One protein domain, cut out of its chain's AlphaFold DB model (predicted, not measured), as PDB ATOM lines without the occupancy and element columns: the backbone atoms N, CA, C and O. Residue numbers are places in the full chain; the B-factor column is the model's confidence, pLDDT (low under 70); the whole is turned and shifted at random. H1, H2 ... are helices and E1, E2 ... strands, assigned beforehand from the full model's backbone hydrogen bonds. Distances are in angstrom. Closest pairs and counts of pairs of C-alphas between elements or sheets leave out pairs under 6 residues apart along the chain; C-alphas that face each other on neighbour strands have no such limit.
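What this domain is: This is residues 408 to 454, 469 to 512 and 519 to 551 of the 1003 residues of the protein "SH3 domain-containing protein" of Calocera viscosa (strain TUFC12733) (UniProt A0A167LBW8). Two strongly twisted sheets make a loose V: a wall of five strands, E1, E4, E8, E5 and E6, and a smaller sheet, E2, E3 and E9, set off from one end of the wall, where E9 comes close to E5. E7 folds back over the E5 and E6 side of the wall, and E10, running on from E9, lies inside the V on the same side of the wall as E7. The 124 printed residues hold one named helix and ten named strands, in the order E1 E2 E3 E4 H1 E5 E6 E7 E8 E9 E10; both sheets are antiparallel, ordered E1 E4 E8 E5 E6 and E2 E3 E9, and the class is mostly strand. The whole is compact, with a radius of gyration of the C-alphas of 15.0 A and spans of 46 by 38 by 24 A.

Where its parts are: In the five-strand sheet, E1 is residues 410 to 412, beginning at C-alpha (17.992, -22.439, -11.066); E4 is 447 to 453, 20.1 A long; E8 is 523 to 530, 23.2 A; E5 is 480 to 485 and E6 494 to 499, 16.7 A each. In the other sheet, E2 is 416 to 421, 16.1 A; E3 is 428 to 437, 28.1 A; E9 is 542 to 547, 17.1 A. E7 is 506 to 512, 17.3 A; H1 is 469 to 472; E10 is 549 to 551, ending at C-alpha (8.930, -36.262, -4.248).

How they stand to each other: In the large sheet, E1 and E6 are the edge strands. Across neighbour strands, these backbone atoms are within hydrogen-bond range: N 410 and O 449 of E1 and E4 at 2.8 A, N 450 and O 526 of E4 and E8 at 2.9 A, and N 482 and O 529 of E5 and E8 at 2.8 A. E5 and E6 form a hairpin, with N 496 and O 483 within that range at 2.8 A. E7 and E10 pair with no named strand; the closest C-alphas of E6 and E7, Gln 496 and Ile 510, are 5.6 A apart. E7 and E10 are near each other, with 8 pairs of C-alphas within 10 A. Between the sheets, the closest C-alphas of E5 and E9, Val 481 and Ile 545, are 7.5 A apart. E2 and E3 form a hairpin, with N 429 and O 420 within hydrogen-bond range at 2.8 A; N 434 and O 545, in E3 and E9, are at 2.9 A. E9 runs on into E10 at 42 degrees. H1 only grazes the smaller sheet; the closest C-alphas of E2 and H1, Val 420 and Met 472, are 6.6 A apart. H1 is too short for an O i to N i+4 pair, and its one O i to N i+3 pair is not within range.

The domain as a whole: The C-alphas farthest apart, of Pro 520 and Asn 540, are 48.3 A apart. Residues 455 to 468 and 513 to 518 are not printed; the C-alpha gaps are 30.2 A and 21.0 A. Of the links printed whole, E8 to E9 is long. Mean pLDDT of the printed part is 86.4; residues 423 to 424, 487 to 492, 512 and 519 to 520 are under 70.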
ATOM      1  N   THR A 408      11.717 -22.528  -6.751       79.81
ATOM      2  CA  THR A 408      12.598 -21.760  -7.629       79.81
ATOM      3  C   THR A 408      13.647 -22.708  -8.180       79.81
ATOM      4  O   THR A 408      14.526 -23.148  -7.439       79.81
ATOM      5  N   VAL A 409      13.544 -23.029  -9.470       86.44
ATOM      6  CA  VAL A 409      14.536 -23.834 -10.189       86.44
ATOM      7  C   VAL A 409      15.576 -22.913 -10.827       86.44
ATOM      8  O   VAL A 409      15.263 -22.085 -11.680       86.44
ATOM      9  N   THR A 410      16.833 -23.065 -10.425       91.12
ATOM     10  CA  THR A 410      17.992 -22.439 -11.066       91.12
ATOM     11  C   THR A 410      18.600 -23.426 -12.055       91.12
ATOM     12  O   THR A 410      18.936 -24.552 -11.689       91.12
ATOM     13  N   GLN A 411      18.745 -23.002 -13.309       93.06
ATOM     14  CA  GLN A 411      19.293 -23.818 -14.391       93.06
ATOM     15  C   GLN A 411      20.687 -23.324 -14.793       93.06
ATOM     16  O   GLN A 411      20.920 -22.121 -14.921       93.06
ATOM     17  N   SER A 412      21.601 -24.261 -15.029       94.25
ATOM     18  CA  SER A 412      22.941 -24.028 -15.568       94.25
ATOM     19  C   SER A 412      23.169 -24.935 -16.778       94.25
ATOM     20  O   SER A 412      22.745 -26.091 -16.785       94.25
ATOM     21  N   GLY A 413      23.830 -24.414 -17.814       90.94
ATOM     22  CA  GLY A 413      23.859 -25.034 -19.142       90.94
ATOM     23  C   GLY A 413      22.577 -24.774 -19.946       90.94
ATOM     24  O   GLY A 413      21.771 -23.915 -19.591       90.94
ATOM     25  N   THR A 414      22.405 -25.503 -21.050       92.44
ATOM     26  CA  THR A 414      21.218 -25.407 -21.914       92.44
ATOM     27  C   THR A 414      20.279 -26.568 -21.617       92.44
ATOM     28  O   THR A 414      20.624 -27.710 -21.905       92.44
ATOM     29  N   TRP A 415      19.092 -26.264 -21.098       94.69
ATOM     30  CA  TRP A 415      18.007 -27.225 -20.892       94.69
ATOM     31  C   TRP A 415      16.870 -26.962 -21.884       94.69
ATOM     32  O   TRP A 415      16.647 -25.820 -22.293       94.69
ATOM     33  N   GLN A 416      16.160 -28.017 -22.277       93.75
ATOM     34  CA  GLN A 416      14.949 -27.955 -23.095       93.75
ATOM     35  C   GLN A 416      13.820 -28.702 -22.387       93.75
ATOM     36  O   GLN A 416      14.056 -29.735 -21.768       93.75
ATOM     37  N   GLU A 417      12.605 -28.168 -22.478       92.69
ATOM     38  CA  GLU A 417      11.390 -28.803 -21.964       92.69
ATOM     39  C   GLU A 417      10.747 -29.643 -23.074       92.69
ATOM     40  O   GLU A 417      10.548 -29.154 -24.190       92.69
ATOM     41  N   LEU A 418      10.454 -30.909 -22.779       89.62
ATOM     42  CA  LEU A 418       9.930 -31.896 -23.723       89.62
ATOM     43  C   LEU A 418       8.708 -32.596 -23.127       89.62
ATOM     44  O   LEU A 418       8.750 -33.045 -21.989       89.62
ATOM     45  N   ASN A 419       7.638 -32.733 -23.910       87.12
ATOM     46  CA  ASN A 419       6.447 -33.480 -23.505       87.12
ATOM     47  C   ASN A 419       6.572 -34.940 -23.949       87.12
ATOM     48  O   ASN A 419       6.458 -35.234 -25.140       87.12
ATOM     49  N   VAL A 420       6.773 -35.841 -22.991       83.81
ATOM     50  CA  VAL A 420       6.809 -37.292 -23.202       83.81
ATOM     51  C   VAL A 420       5.388 -37.832 -23.054       83.81
ATOM     52  O   VAL A 420       4.702 -37.514 -22.085       83.81
ATOM     53  N   THR A 421       4.910 -38.640 -23.999       79.06
ATOM     54  CA  THR A 421       3.658 -39.401 -23.827       79.06
ATOM     55  C   THR A 421       3.871 -40.481 -22.777       79.06
ATOM     56  O   THR A 421       4.779 -41.276 -22.977       79.06
ATOM     57  N   THR A 422       3.058 -40.543 -21.718       73.75
ATOM     58  CA  THR A 422       3.189 -41.612 -20.703       73.75
ATOM     59  C   THR A 422       2.426 -42.872 -21.119       73.75
ATOM     60  O   THR A 422       1.544 -42.815 -21.981       73.75
ATOM     61  N   ASP A 423       2.686 -43.990 -20.438       68.94
ATOM     62  CA  ASP A 423       1.954 -45.259 -20.600       68.94
ATOM     63  C   ASP A 423       0.429 -45.124 -20.411       68.94
ATOM     64  O   ASP A 423      -0.349 -45.947 -20.897       68.94
ATOM     65  N   THR A 424      -0.038 -44.071 -19.726       69.31
ATOM     66  CA  THR A 424      -1.472 -43.778 -19.617       69.31
ATOM     67  C   THR A 424      -1.955 -42.984 -20.830       69.31
ATOM     68  O   THR A 424      -1.719 -41.779 -20.950       69.31
ATOM     69  N   ALA A 425      -2.678 -43.663 -21.723       72.75
ATOM     70  CA  ALA A 425      -3.179 -43.111 -22.980       72.75
ATOM     71  C   ALA A 425      -3.860 -41.733 -22.823       72.75
ATOM     72  O   ALA A 425      -4.788 -41.558 -22.033       72.75
ATOM     73  N   GLY A 426      -3.411 -40.757 -23.618       73.44
ATOM     74  CA  GLY A 426      -3.927 -39.384 -23.598       73.44
ATOM     75  C   GLY A 426      -3.299 -38.460 -22.547       73.44
ATOM     76  O   GLY A 426      -3.750 -37.325 -22.420       73.44
ATOM     77  N   THR A 427      -2.269 -38.909 -21.822       77.69
ATOM     78  CA  THR A 427      -1.485 -38.070 -20.896       77.69
ATOM     79  C   THR A 427      -0.084 -37.771 -21.421       77.69
ATOM     80  O   THR A 427       0.472 -38.525 -22.224       77.69
ATOM     81  N   VAL A 428       0.500 -36.673 -20.938       81.75
ATOM     82  CA  VAL A 428       1.907 -36.327 -21.167       81.75
ATOM     83  C   VAL A 428       2.568 -35.903 -19.859       81.75
ATOM     84  O   VAL A 428       1.945 -35.221 -19.046       81.75
ATOM     85  N   GLN A 429       3.835 -36.271 -19.685       83.75
ATOM     86  CA  GLN A 429       4.704 -35.724 -18.650       83.75
ATOM     87  C   GLN A 429       5.671 -34.734 -19.316       83.75
ATOM     88  O   GLN A 429       6.405 -35.134 -20.227       83.75
ATOM     89  N   PRO A 430       5.683 -33.447 -18.928       87.31
ATOM     90  CA  PRO A 430       6.751 -32.551 -19.330       87.31
ATOM     91  C   PRO A 430       8.013 -32.907 -18.533       87.31
ATOM     92  O   PRO A 430       7.941 -33.168 -17.334       87.31
ATOM     93  N   VAL A 431       9.169 -32.918 -19.186       91.12
ATOM     94  CA  VAL A 431      10.471 -33.221 -18.571       91.12
ATOM     95  C   VAL A 431      11.512 -32.226 -19.072       91.12
ATOM     96  O   VAL A 431      11.405 -31.721 -20.192       91.12
ATOM     97  N   LEU A 432      12.542 -31.946 -18.275       93.31
ATOM     98  CA  LEU A 432      13.728 -31.250 -18.768       93.31
ATOM     99  C   LEU A 432      14.750 -32.248 -19.314       93.31
ATOM    100  O   LEU A 432      15.005 -33.268 -18.680       93.31
ATOM    101  N   GLN A 433      15.393 -31.908 -20.432       95.12
ATOM    102  CA  GLN A 433      16.539 -32.621 -21.005       95.12
ATOM    103  C   GLN A 433      17.684 -31.642 -21.310       95.12
ATOM    104  O   GLN A 433      17.443 -30.508 -21.735       95.12
ATOM    105  N   ALA A 434      18.933 -32.073 -21.123       96.19
ATOM    106  CA  ALA A 434      20.124 -31.333 -21.539       96.19
ATOM    107  C   ALA A 434      21.148 -32.231 -22.246       96.19
ATOM    108  O   ALA A 434      21.731 -33.127 -21.634       96.19
ATOM    109  N   THR A 435      21.416 -31.912 -23.514       95.44
ATOM    110  CA  THR A 435      22.405 -32.584 -24.369       95.44
ATOM    111  C   THR A 435      23.756 -31.871 -24.314       95.44
ATOM    112  O   THR A 435      23.827 -30.654 -24.502       95.44
ATOM    113  N   PHE A 436      24.852 -32.605 -24.109       95.38
ATOM    114  CA  PHE A 436      26.207 -32.035 -24.055       95.38
ATOM    115  C   PHE A 436      27.296 -33.060 -24.439       95.38
ATOM    116  O   PHE A 436      27.055 -34.261 -24.359       95.38
ATOM    117  N   PRO A 437      28.514 -32.638 -24.840       95.31
ATOM    118  CA  PRO A 437      29.542 -33.567 -25.317       95.31
ATOM    119  C   PRO A 437      30.045 -34.552 -24.250       95.31
ATOM    120  O   PRO A 437      30.329 -34.163 -23.110       95.31
ATOM    121  N   THR A 438      30.264 -35.810 -24.638       90.44
ATOM    122  CA  THR A 438      30.931 -36.817 -23.796       90.44
ATOM    123  C   THR A 438      32.339 -36.356 -23.416       90.44
ATOM    124  O   THR A 438      33.083 -35.859 -24.262       90.44
ATOM    125  N   GLY A 439      32.725 -36.534 -22.151       86.50
ATOM    126  CA  GLY A 439      34.006 -36.049 -21.620       86.50
ATOM    127  C   GLY A 439      33.992 -34.593 -21.131       86.50
ATOM    128  O   GLY A 439      35.027 -34.093 -20.694       86.50
ATOM    129  N   THR A 440      32.837 -33.918 -21.152       90.38
ATOM    130  CA  THR A 440      32.629 -32.675 -20.389       90.38
ATOM    131  C   THR A 440      32.824 -32.950 -18.894       90.38
ATOM    132  O   THR A 440      32.258 -33.904 -18.365       90.38
ATOM    133  N   ALA A 441      33.616 -32.130 -18.198       89.06
ATOM    134  CA  ALA A 441      33.853 -32.307 -16.762       89.06
ATOM    135  C   ALA A 441      32.590 -31.955 -15.945       89.06
ATOM    136  O   ALA A 441      31.916 -30.983 -16.308       89.06
ATOM    137  N   PRO A 442      32.295 -32.637 -14.817       88.06
ATOM    138  CA  PRO A 442      31.083 -32.395 -14.022       88.06
ATOM    139  C   PRO A 442      30.883 -30.931 -13.611       88.06
ATOM    140  O   PRO A 442      29.790 -30.387 -13.749       88.06
ATOM    141  N   THR A 443      31.959 -30.236 -13.233       87.69
ATOM    142  CA  THR A 443      31.956 -28.803 -12.868       87.69
ATOM    143  C   THR A 443      31.649 -27.843 -14.026       87.69
ATOM    144  O   THR A 443      31.462 -26.649 -13.797       87.69
ATOM    145  N   SER A 444      31.595 -28.348 -15.259       90.19
ATOM    146  CA  SER A 444      31.216 -27.631 -16.486       90.19
ATOM    147  C   SER A 444      29.974 -28.217 -17.174       90.19
ATOM    148  O   SER A 444      29.617 -27.776 -18.264       90.19
ATOM    149  N   SER A 445      29.333 -29.217 -16.561       93.38
ATOM    150  CA  SER A 445      28.153 -29.896 -17.104       93.38
ATOM    151  C   SER A 445      26.852 -29.112 -16.850       93.38
ATOM    152  O   SER A 445      26.787 -28.310 -15.905       93.38
ATOM    153  N   PRO A 446      25.796 -29.334 -17.659       96.12
ATOM    154  CA  PRO A 446      24.464 -28.834 -17.345       96.12
ATOM    155  C   PRO A 446      24.006 -29.328 -15.972       96.12
ATOM    156  O   PRO A 446      24.297 -30.449 -15.559       96.12
ATOM    157  N   SER A 447      23.331 -28.460 -15.231       95.75
ATOM    158  CA  SER A 447      23.016 -28.697 -13.825       95.75
ATOM    159  C   SER A 447      21.768 -27.936 -13.384       95.75
ATOM    160  O   SER A 447      21.429 -26.896 -13.955       95.75
ATOM    161  N   LEU A 448      21.077 -28.475 -12.378       95.00
ATOM    162  CA  LEU A 448      19.830 -27.933 -11.832       95.00
ATOM    163  C   LEU A 448      19.934 -27.806 -10.315       95.00
ATOM    164  O   LEU A 448      20.462 -28.701  -9.657       95.00
ATOM    165  N   ASP A 449      19.396 -26.729  -9.758       92.44
ATOM    166  CA  ASP A 449      19.252 -26.523  -8.316       92.44
ATOM    167  C   ASP A 449      17.830 -26.049  -8.021       92.44
ATOM    168  O   ASP A 449      17.390 -25.051  -8.589       92.44
ATOM    169  N   LEU A 450      17.106 -26.733  -7.135       91.38
ATOM    170  CA  LEU A 450      15.778 -26.317  -6.679       91.38
ATOM    171  C   LEU A 450      15.687 -26.299  -5.151       91.38
ATOM    172  O   LEU A 450      16.575 -26.799  -4.461       91.38
ATOM    173  N   SER A 451      14.640 -25.682  -4.603       88.56
ATOM    174  CA  SER A 451      14.427 -25.554  -3.152       88.56
ATOM    175  C   SER A 451      13.015 -25.984  -2.761       88.56
ATOM    176  O   SER A 451      12.079 -25.195  -2.860       88.56
ATOM    177  N   VAL A 452      12.862 -27.231  -2.311       89.25
ATOM    178  CA  VAL A 452      11.558 -27.831  -1.983       89.25
ATOM    179  C   VAL A 452      11.048 -27.290  -0.655       89.25
ATOM    180  O   VAL A 452      11.723 -27.443   0.361       89.25
ATOM    181  N   TYR A 453       9.855 -26.692  -0.635       87.81
ATOM    182  CA  TYR A 453       9.178 -26.331   0.612       87.81
ATOM    183  C   TYR A 453       8.796 -27.597   1.392       87.81
ATOM    184  O   TYR A 453       8.066 -28.447   0.876       87.81
ATOM    185  N   VAL A 454       9.258 -27.718   2.642       84.94
ATOM    186  CA  VAL A 454       8.849 -28.807   3.540       84.94
ATOM    187  C   VAL A 454       7.928 -28.254   4.616       84.94
ATOM    188  O   VAL A 454       8.303 -27.394   5.413       84.94
ATOM    189  N   CYS A 469      13.813 -44.144 -20.889       90.88
ATOM    190  CA  CYS A 469      14.536 -43.788 -22.109       90.88
ATOM    191  C   CYS A 469      13.959 -44.422 -23.387       90.88
ATOM    192  O   CYS A 469      14.196 -43.934 -24.493       90.88
ATOM    193  N   THR A 470      13.189 -45.512 -23.273       88.06
ATOM    194  CA  THR A 470      12.639 -46.221 -24.441       88.06
ATOM    195  C   THR A 470      11.529 -45.414 -25.112       88.06
ATOM    196  O   THR A 470      11.475 -45.340 -26.339       88.06
ATOM    197  N   GLN A 471      10.690 -44.750 -24.315       81.69
ATOM    198  CA  GLN A 471       9.590 -43.907 -24.790       81.69
ATOM    199  C   GLN A 471      10.103 -42.565 -25.352       81.69
ATOM    200  O   GLN A 471       9.544 -42.041 -26.314       81.69
ATOM    201  N   MET A 472      11.224 -42.062 -24.815       87.44
ATOM    202  CA  MET A 472      11.948 -40.881 -25.313       87.44
ATOM    203  C   MET A 472      12.911 -41.170 -26.483       87.44
ATOM    204  O   MET A 472      13.369 -40.237 -27.139       87.44
ATOM    205  N   GLN A 473      13.197 -42.446 -26.773       90.19
ATOM    206  CA  GLN A 473      14.142 -42.912 -27.802       90.19
ATOM    207  C   GLN A 473      15.599 -42.428 -27.604       90.19
ATOM    208  O   GLN A 473      16.355 -42.310 -28.568       90.19
ATOM    209  N   ASP A 474      16.015 -42.185 -26.356       91.62
ATOM    210  CA  ASP A 474      17.305 -41.569 -25.997       91.62
ATOM    211  C   ASP A 474      18.257 -42.483 -25.190       91.62
ATOM    212  O   ASP A 474      19.305 -42.033 -24.729       91.62
ATOM    213  N   CYS A 475      17.954 -43.782 -25.050       92.69
ATOM    214  CA  CYS A 475      18.715 -44.724 -24.209       92.69
ATOM    215  C   CYS A 475      20.240 -44.736 -24.433       92.69
ATOM    216  O   CYS A 475      20.993 -44.798 -23.461       92.69
ATOM    217  N   ASP A 476      20.709 -44.643 -25.683       92.88
ATOM    218  CA  ASP A 476      22.147 -44.626 -26.007       92.88
ATOM    219  C   ASP A 476      22.851 -43.316 -25.593       92.88
ATOM    220  O   ASP A 476      24.079 -43.270 -25.489       92.88
ATOM    221  N   LEU A 477      22.087 -42.241 -25.376       95.06
ATOM    222  CA  LEU A 477      22.574 -40.925 -24.952       95.06
ATOM    223  C   LEU A 477      22.593 -40.787 -23.423       95.06
ATOM    224  O   LEU A 477      23.416 -40.038 -22.894       95.06
ATOM    225  N   ARG A 478      21.725 -41.508 -22.705       94.88
ATOM    226  CA  ARG A 478      21.598 -41.432 -21.241       94.88
ATOM    227  C   ARG A 478      22.879 -41.820 -20.496       94.88
ATOM    228  O   ARG A 478      23.657 -42.673 -20.927       94.88
ATOM    229  N   THR A 479      23.066 -41.220 -19.320       95.75
ATOM    230  CA  THR A 479      24.231 -41.452 -18.452       95.75
ATOM    231  C   THR A 479      23.872 -41.398 -16.956       95.75
ATOM    232  O   THR A 479      22.698 -41.396 -16.587       95.75
ATOM    233  N   THR A 480      24.878 -41.406 -16.080       95.25
ATOM    234  CA  THR A 480      24.730 -41.378 -14.616       95.25
ATOM    235  C   THR A 480      24.812 -39.948 -14.078       95.25
ATOM    236  O   THR A 480      25.670 -39.164 -14.494       95.25
ATOM    237  N   VAL A 481      23.946 -39.611 -13.123       95.81
ATOM    238  CA  VAL A 481      23.863 -38.295 -12.476       95.81
ATOM    239  C   VAL A 481      23.947 -38.419 -10.958       95.81
ATOM    240  O   VAL A 481      23.469 -39.386 -10.376       95.81
ATOM    241  N   GLN A 482      24.500 -37.403 -10.304       94.00
ATOM    242  CA  GLN A 482      24.448 -37.240  -8.856       94.00
ATOM    243  C   GLN A 482      23.273 -36.335  -8.482       94.00
ATOM    244  O   GLN A 482      23.227 -35.166  -8.878       94.00
ATOM    245  N   ALA A 483      22.353 -36.853  -7.672       91.94
ATOM    246  CA  ALA A 483      21.371 -36.051  -6.954       91.94
ATOM    247  C   ALA A 483      21.870 -35.822  -5.521       91.94
ATOM    248  O   ALA A 483      22.168 -36.778  -4.808       91.94
ATOM    249  N   SER A 484      21.964 -34.562  -5.091       90.06
ATOM    250  CA  SER A 484      22.360 -34.198  -3.726       90.06
ATOM    251  C   SER A 484      21.266 -33.405  -3.021       90.06
ATOM    252  O   SER A 484      20.579 -32.595  -3.639       90.06
ATOM    253  N   ILE A 485      21.102 -33.648  -1.724       87.38
ATOM    254  CA  ILE A 485      20.074 -33.066  -0.861       87.38
ATOM    255  C   ILE A 485      20.707 -32.628   0.460       87.38
ATOM    256  O   ILE A 485      21.513 -33.351   1.040       87.38
ATOM    257  N   SER A 486      20.333 -31.448   0.965       83.31
ATOM    258  CA  SER A 486      20.777 -30.966   2.286       83.31
ATOM    259  C   SER A 486      19.599 -30.889   3.269       83.31
ATOM    260  O   SER A 486      18.904 -29.873   3.275       83.31
ATOM    261  N   PRO A 487      19.370 -31.901   4.137       65.44
ATOM    262  CA  PRO A 487      18.215 -31.946   5.050       65.44
ATOM    263  C   PRO A 487      18.143 -30.818   6.099       65.44
ATOM    264  O   PRO A 487      17.129 -30.660   6.779       65.44
ATOM    265  N   GLY A 488      19.211 -30.027   6.241       64.06
ATOM    266  CA  GLY A 488      19.298 -28.892   7.156       64.06
ATOM    267  C   GLY A 488      19.809 -29.260   8.553       64.06
ATOM    268  O   GLY A 488      20.312 -30.353   8.792       64.06
ATOM    269  N   ASN A 489      19.711 -28.309   9.486       52.25
ATOM    270  CA  ASN A 489      19.987 -28.488  10.923       52.25
ATOM    271  C   ASN A 489      21.346 -29.129  11.293       52.25
ATOM    272  O   ASN A 489      21.469 -29.761  12.339       52.25
ATOM    273  N   GLY A 490      22.373 -28.946  10.455       50.69
ATOM    274  CA  GLY A 490      23.720 -29.491  10.670       50.69
ATOM    275  C   GLY A 490      23.949 -30.898  10.106       50.69
ATOM    276  O   GLY A 490      25.078 -31.378  10.157       50.69
ATOM    277  N   VAL A 491      22.927 -31.536   9.524       49.62
ATOM    278  CA  VAL A 491      23.087 -32.774   8.750       49.62
ATOM    279  C   VAL A 491      23.905 -32.463   7.492       49.62
ATOM    280  O   VAL A 491      23.612 -31.501   6.778       49.62
ATOM    281  N   ALA A 492      24.946 -33.256   7.233       59.56
ATOM    282  CA  ALA A 492      25.758 -33.121   6.026       59.56
ATOM    283  C   ALA A 492      24.919 -33.410   4.761       59.56
ATOM    284  O   ALA A 492      24.010 -34.241   4.827       59.56
ATOM    285  N   PRO A 493      25.208 -32.767   3.613       72.69
ATOM    286  CA  PRO A 493      24.543 -33.098   2.358       72.69
ATOM    287  C   PRO A 493      24.723 -34.579   2.008       72.69
ATOM    288  O   PRO A 493      25.832 -35.110   2.088       72.69
ATOM    289  N   VAL A 494      23.631 -35.231   1.620       76.62
ATOM    290  CA  VAL A 494      23.621 -36.616   1.138       76.62
ATOM    291  C   VAL A 494      23.601 -36.570  -0.382       76.62
ATOM    292  O   VAL A 494      22.768 -35.872  -0.954       76.62
ATOM    293  N   THR A 495      24.504 -37.300  -1.033       86.44
ATOM    294  CA  THR A 495      24.579 -37.404  -2.496       86.44
ATOM    295  C   THR A 495      24.414 -38.857  -2.912       86.44
ATOM    296  O   THR A 495      25.082 -39.730  -2.360       86.44
ATOM    297  N   GLN A 496      23.547 -39.097  -3.891       83.81
ATOM    298  CA  GLN A 496      23.230 -40.408  -4.438       83.81
ATOM    299  C   GLN A 496      23.477 -40.415  -5.953       83.81
ATOM    300  O   GLN A 496      23.025 -39.520  -6.666       83.81
ATOM    301  N   GLU A 497      24.180 -41.439  -6.439       89.44
ATOM    302  CA  GLU A 497      24.312 -41.734  -7.871       89.44
ATOM    303  C   GLU A 497      23.004 -42.349  -8.397       89.44
ATOM    304  O   GLU A 497      22.436 -43.249  -7.771       89.44
ATOM    305  N   ILE A 498      22.536 -41.873  -9.548       90.88
ATOM    306  CA  ILE A 498      21.315 -42.307 -10.234       90.88
ATOM    307  C   ILE A 498      21.675 -42.625 -11.683       90.88
ATOM    308  O   ILE A 498      22.215 -41.784 -12.401       90.88
ATOM    309  N   ASP A 499      21.354 -43.833 -12.134       92.00
ATOM    310  CA  ASP A 499      21.532 -44.231 -13.527       92.00
ATOM    311  C   ASP A 499      20.290 -43.865 -14.347       92.00
ATOM    312  O   ASP A 499      19.201 -44.370 -14.077       92.00
ATOM    313  N   GLN A 500      20.429 -42.986 -15.346       94.06
ATOM    314  CA  GLN A 500      19.293 -42.543 -16.165       94.06
ATOM    315  C   GLN A 500      19.063 -43.387 -17.422       94.06
ATOM    316  O   GLN A 500      18.216 -43.041 -18.245       94.06
ATOM    317  N   ARG A 501      19.788 -44.503 -17.570       92.19
ATOM    318  CA  ARG A 501      19.675 -45.464 -18.685       92.19
ATOM    319  C   ARG A 501      18.552 -46.498 -18.480       92.19
ATOM    320  O   ARG A 501      18.590 -47.582 -19.057       92.19
ATOM    321  N   VAL A 502      17.579 -46.176 -17.629       87.19
ATOM    322  CA  VAL A 502      16.384 -46.986 -17.355       87.19
ATOM    323  C   VAL A 502      15.418 -46.934 -18.537       87.19
ATOM    324  O   VAL A 502      15.150 -45.864 -19.077       87.19
ATOM    325  N   THR A 503      14.896 -48.085 -18.958       88.19
ATOM    326  CA  THR A 503      13.997 -48.196 -20.122       88.19
ATOM    327  C   THR A 503      12.606 -47.620 -19.847       88.19
ATOM    328  O   THR A 503      12.045 -46.956 -20.720       88.19
ATOM    329  N   SER A 504      12.099 -47.803 -18.625       81.62
ATOM    330  CA  SER A 504      10.810 -47.320 -18.114       81.62
ATOM    331  C   SER A 504      10.970 -46.353 -16.929       81.62
ATOM    332  O   SER A 504      12.037 -46.269 -16.309       81.62
ATOM    333  N   ASP A 505       9.905 -45.605 -16.622       79.06
ATOM    334  CA  ASP A 505       9.868 -44.619 -15.534       79.06
ATOM    335  C   ASP A 505      10.260 -45.245 -14.185       79.06
ATOM    336  O   ASP A 505       9.620 -46.176 -13.692       79.06
ATOM    337  N   THR A 506      11.328 -44.726 -13.573       77.81
ATOM    338  CA  THR A 506      11.951 -45.313 -12.378       77.81
ATOM    339  C   THR A 506      12.127 -44.280 -11.266       77.81
ATOM    340  O   THR A 506      12.724 -43.220 -11.467       77.81
ATOM    341  N   VAL A 507      11.680 -44.618 -10.052       79.12
ATOM    342  CA  VAL A 507      11.884 -43.803  -8.845       79.12
ATOM    343  C   VAL A 507      13.127 -44.250  -8.071       79.12
ATOM    344  O   VAL A 507      13.239 -45.396  -7.641       79.12
ATOM    345  N   SER A 508      14.079 -43.337  -7.871       78.50
ATOM    346  CA  SER A 508      15.317 -43.583  -7.116       78.50
ATOM    347  C   SER A 508      15.252 -42.914  -5.746       78.50
ATOM    348  O   SER A 508      14.990 -41.718  -5.657       78.50
ATOM    349  N   THR A 509      15.500 -43.655  -4.662       79.81
ATOM    350  CA  THR A 509      15.539 -43.066  -3.308       79.81
ATOM    351  C   THR A 509      16.844 -42.294  -3.120       79.81
ATOM    352  O   THR A 509      17.911 -42.898  -3.165       79.81
ATOM    353  N   ILE A 510      16.767 -40.984  -2.871       79.69
ATOM    354  CA  ILE A 510      17.941 -40.126  -2.618       79.69
ATOM    355  C   ILE A 510      18.156 -39.826  -1.129       79.69
ATOM    356  O   ILE A 510      19.257 -39.467  -0.723       79.69
ATOM    357  N   TYR A 511      17.116 -39.976  -0.300       75.38
ATOM    358  CA  TYR A 511      17.204 -39.812   1.152       75.38
ATOM    359  C   TYR A 511      16.079 -40.560   1.877       75.38
ATOM    360  O   TYR A 511      14.936 -40.588   1.421       75.38
ATOM    361  N   ARG A 512      16.392 -41.111   3.053       67.56
ATOM    362  CA  ARG A 512      15.421 -41.497   4.084       67.56
ATOM    363  C   ARG A 512      15.882 -40.933   5.416       67.56
ATOM    364  O   ARG A 512      17.029 -41.146   5.803       67.56
ATOM    365  N   THR A 519      11.759 -22.969  10.164       66.62
ATOM    366  CA  THR A 519      10.872 -21.812   9.969       66.62
ATOM    367  C   THR A 519       9.563 -22.233   9.273       66.62
ATOM    368  O   THR A 519       9.539 -23.265   8.601       66.62
ATOM    369  N   PRO A 520       8.483 -21.423   9.339       66.81
ATOM    370  CA  PRO A 520       7.240 -21.665   8.587       66.81
ATOM    371  C   PRO A 520       7.374 -21.662   7.055       66.81
ATOM    372  O   PRO A 520       6.436 -22.027   6.348       66.81
ATOM    373  N   SER A 521       8.530 -21.233   6.543       77.44
ATOM    374  CA  SER A 521       8.868 -21.174   5.121       77.44
ATOM    375  C   SER A 521      10.169 -21.924   4.817       77.44
ATOM    376  O   SER A 521      10.964 -21.486   3.986       77.44
ATOM    377  N   PHE A 522      10.439 -22.999   5.559       81.38
ATOM    378  CA  PHE A 522      11.650 -23.794   5.412       81.38
ATOM    379  C   PHE A 522      11.658 -24.549   4.081       81.38
ATOM    380  O   PHE A 522      10.682 -25.211   3.720       81.38
ATOM    381  N   SER A 523      12.782 -24.484   3.376       87.25
ATOM    382  CA  SER A 523      13.004 -25.235   2.148       87.25
ATOM    383  C   SER A 523      14.331 -25.984   2.181       87.25
ATOM    384  O   SER A 523      15.311 -25.532   2.776       87.25
ATOM    385  N   ILE A 524      14.348 -27.148   1.534       87.12
ATOM    386  CA  ILE A 524      15.538 -27.979   1.361       87.12
ATOM    387  C   ILE A 524      16.073 -27.796  -0.058       87.12
ATOM    388  O   ILE A 524      15.319 -28.004  -1.013       87.12
ATOM    389  N   PRO A 525      17.363 -27.452  -0.229       90.94
ATOM    390  CA  PRO A 525      17.977 -27.453  -1.540       90.94
ATOM    391  C   PRO A 525      18.203 -28.896  -2.007       90.94
ATOM    392  O   PRO A 525      18.751 -29.725  -1.268       90.94
ATOM    393  N   VAL A 526      17.801 -29.169  -3.247       92.88
ATOM    394  CA  VAL A 526      18.114 -30.399  -3.982       92.88
ATOM    395  C   VAL A 526      18.787 -30.007  -5.294       92.88
ATOM    396  O   VAL A 526      18.320 -29.107  -5.993       92.88
ATOM    397  N   SER A 527      19.889 -30.671  -5.620       93.88
ATOM    398  CA  SER A 527      20.739 -30.346  -6.764       93.88
ATOM    399  C   SER A 527      20.997 -31.571  -7.633       93.88
ATOM    400  O   SER A 527      21.353 -32.622  -7.101       93.88
ATOM    401  N   LEU A 528      20.901 -31.418  -8.953       95.19
ATOM    402  CA  LEU A 528      21.261 -32.437  -9.941       95.19
ATOM    403  C   LEU A 528      22.554 -32.039 -10.666       95.19
ATOM    404  O   LEU A 528      22.692 -30.891 -11.109       95.19
ATOM    405  N   ARG A 529      23.502 -32.974 -10.773       95.00
ATOM    406  CA  ARG A 529      24.819 -32.816 -11.415       95.00
ATOM    407  C   ARG A 529      25.164 -34.063 -12.233       95.00
ATOM    408  O   ARG A 529      24.667 -35.145 -11.943       95.00
ATOM    409  N   LEU A 530      26.047 -33.937 -13.221       95.88
ATOM    410  CA  LEU A 530      26.683 -35.097 -13.854       95.88
ATOM    411  C   LEU A 530      27.526 -35.879 -12.829       95.88
ATOM    412  O   LEU A 530      28.175 -35.261 -11.987       95.88
ATOM    413  N   SER A 531      27.536 -37.211 -12.919       93.62
ATOM    414  CA  SER A 531      28.395 -38.077 -12.099       93.62
ATOM    415  C   SER A 531      29.890 -37.803 -12.316       93.62
ATOM    416  O   SER A 531      30.314 -37.468 -13.422       93.62
ATOM    417  N   ASP A 532      30.718 -38.020 -11.291       89.50
ATOM    418  CA  ASP A 532      32.182 -38.055 -11.443       89.50
ATOM    419  C   ASP A 532      32.660 -39.249 -12.296       89.50
ATOM    420  O   ASP A 532      33.753 -39.209 -12.867       89.50
ATOM    421  N   THR A 533      31.832 -40.291 -12.438       88.81
ATOM    422  CA  THR A 533      32.076 -41.449 -13.315       88.81
ATOM    423  C   THR A 533      30.848 -41.761 -14.187       88.81
ATOM    424  O   THR A 533      30.160 -42.753 -13.934       88.81
ATOM    425  N   PRO A 534      30.551 -40.952 -15.226       90.50
ATOM    426  CA  PRO A 534      29.361 -41.134 -16.059       90.50
ATOM    427  C   PRO A 534      29.398 -42.462 -16.825       90.50
ATOM    428  O   PRO A 534      30.323 -42.700 -17.608       90.50
ATOM    429  N   ALA A 535      28.396 -43.324 -16.624       89.50
ATOM    430  CA  ALA A 535      28.278 -44.594 -17.339       89.50
ATOM    431  C   ALA A 535      27.611 -44.440 -18.720       89.50
ATOM    432  O   ALA A 535      26.985 -43.428 -19.030       89.50
ATOM    433  N   GLY A 536      27.724 -45.478 -19.553       87.44
ATOM    434  CA  GLY A 536      27.323 -45.442 -20.964       87.44
ATOM    435  C   GLY A 536      28.496 -45.097 -21.885       87.44
ATOM    436  O   GLY A 536      29.652 -45.107 -21.463       87.44
ATOM    437  N   GLN A 537      28.211 -44.859 -23.165       86.62
ATOM    438  CA  GLN A 537      29.187 -44.371 -24.157       86.62
ATOM    439  C   GLN A 537      28.735 -43.066 -24.831       86.62
ATOM    440  O   GLN A 537      29.547 -42.414 -25.487       86.62
ATOM    441  N   GLY A 538      27.463 -42.689 -24.662       88.62
ATOM    442  CA  GLY A 538      26.828 -41.621 -25.418       88.62
ATOM    443  C   GLY A 538      26.570 -42.021 -26.872       88.62
ATOM    444  O   GLY A 538      27.106 -43.010 -27.379       88.62
ATOM    445  N   SER A 539      25.790 -41.205 -27.578       93.12
ATOM    446  CA  SER A 539      25.576 -41.354 -29.020       93.12
ATOM    447  C   SER A 539      26.030 -40.098 -29.752       93.12
ATOM    448  O   SER A 539      25.895 -38.978 -29.260       93.12
ATOM    449  N   ASN A 540      26.644 -40.279 -30.923       90.12
ATOM    450  CA  ASN A 540      27.266 -39.209 -31.719       90.12
ATOM    451  C   ASN A 540      28.282 -38.321 -30.951       90.12
ATOM    452  O   ASN A 540      28.585 -37.213 -31.391       90.12
ATOM    453  N   GLY A 541      28.833 -38.807 -29.831       90.38
ATOM    454  CA  GLY A 541      29.755 -38.056 -28.971       90.38
ATOM    455  C   GLY A 541      29.083 -37.107 -27.970       90.38
ATOM    456  O   GLY A 541      29.764 -36.236 -27.430       90.38
ATOM    457  N   ASN A 542      27.781 -37.269 -27.705       95.31
ATOM    458  CA  ASN A 542      27.043 -36.543 -26.669       95.31
ATOM    459  C   ASN A 542      26.458 -37.487 -25.609       95.31
ATOM    460  O   ASN A 542      26.170 -38.649 -25.895       95.31
ATOM    461  N   TYR A 543      26.243 -36.944 -24.413       96.19
ATOM    462  CA  TYR A 543      25.323 -37.468 -23.409       96.19
ATOM    463  C   TYR A 543      24.054 -36.611 -23.350       96.19
ATOM    464  O   TYR A 543      24.095 -35.411 -23.637       96.19
ATOM    465  N   ASP A 544      22.972 -37.226 -22.887       94.75
ATOM    466  CA  ASP A 544      21.768 -36.569 -22.394       94.75
ATOM    467  C   ASP A 544      21.563 -36.892 -20.910       94.75
ATOM    468  O   ASP A 544      21.778 -38.021 -20.458       94.75
ATOM    469  N   ILE A 545      21.119 -35.886 -20.160       95.38
ATOM    470  CA  ILE A 545      20.589 -36.035 -18.800       95.38
ATOM    471  C   ILE A 545      19.190 -35.428 -18.737       95.38
ATOM    472  O   ILE A 545      18.912 -34.438 -19.421       95.38
ATOM    473  N   VAL A 546      18.320 -36.010 -17.915       95.00
ATOM    474  CA  VAL A 546      16.914 -35.606 -17.771       95.00
ATOM    475  C   VAL A 546      16.535 -35.294 -16.325       95.00
ATOM    476  O   VAL A 546      17.188 -35.745 -15.383       95.00
ATOM    477  N   ALA A 547      15.460 -34.531 -16.138       92.12
ATOM    478  CA  ALA A 547      14.876 -34.265 -14.830       92.12
ATOM    479  C   ALA A 547      13.361 -34.026 -14.929       92.12
ATOM    480  O   ALA A 547      12.920 -33.145 -15.667       92.12
ATOM    481  N   ASP A 548      12.582 -34.787 -14.157       89.12
ATOM    482  CA  ASP A 548      11.142 -34.572 -13.962       89.12
ATOM    483  C   ASP A 548      10.888 -33.855 -12.625       89.12
ATOM    484  O   ASP A 548      10.701 -32.635 -12.584       89.12
ATOM    485  N   GLN A 549      10.949 -34.586 -11.507       88.19
ATOM    486  CA  GLN A 549      10.584 -34.067 -10.188       88.19
ATOM    487  C   GLN A 549      11.307 -34.767  -9.028       88.19
ATOM    488  O   GLN A 549      11.911 -35.833  -9.178       88.19
ATOM    489  N   VAL A 550      11.192 -34.163  -7.844       89.94
ATOM    490  CA  VAL A 550      11.594 -34.730  -6.555       89.94
ATOM    491  C   VAL A 550      10.370 -34.802  -5.641       89.94
ATOM    492  O   VAL A 550       9.717 -33.788  -5.386       89.94
ATOM    493  N   GLN A 551      10.074 -35.989  -5.120       87.19
ATOM    494  CA  GLN A 551       8.930 -36.262  -4.248       87.19
ATOM    495  C   GLN A 551       9.416 -36.520  -2.822       87.19
ATOM    496  O   GLN A 551      10.275 -37.368  -2.601       87.19
TER     497      GLN A 551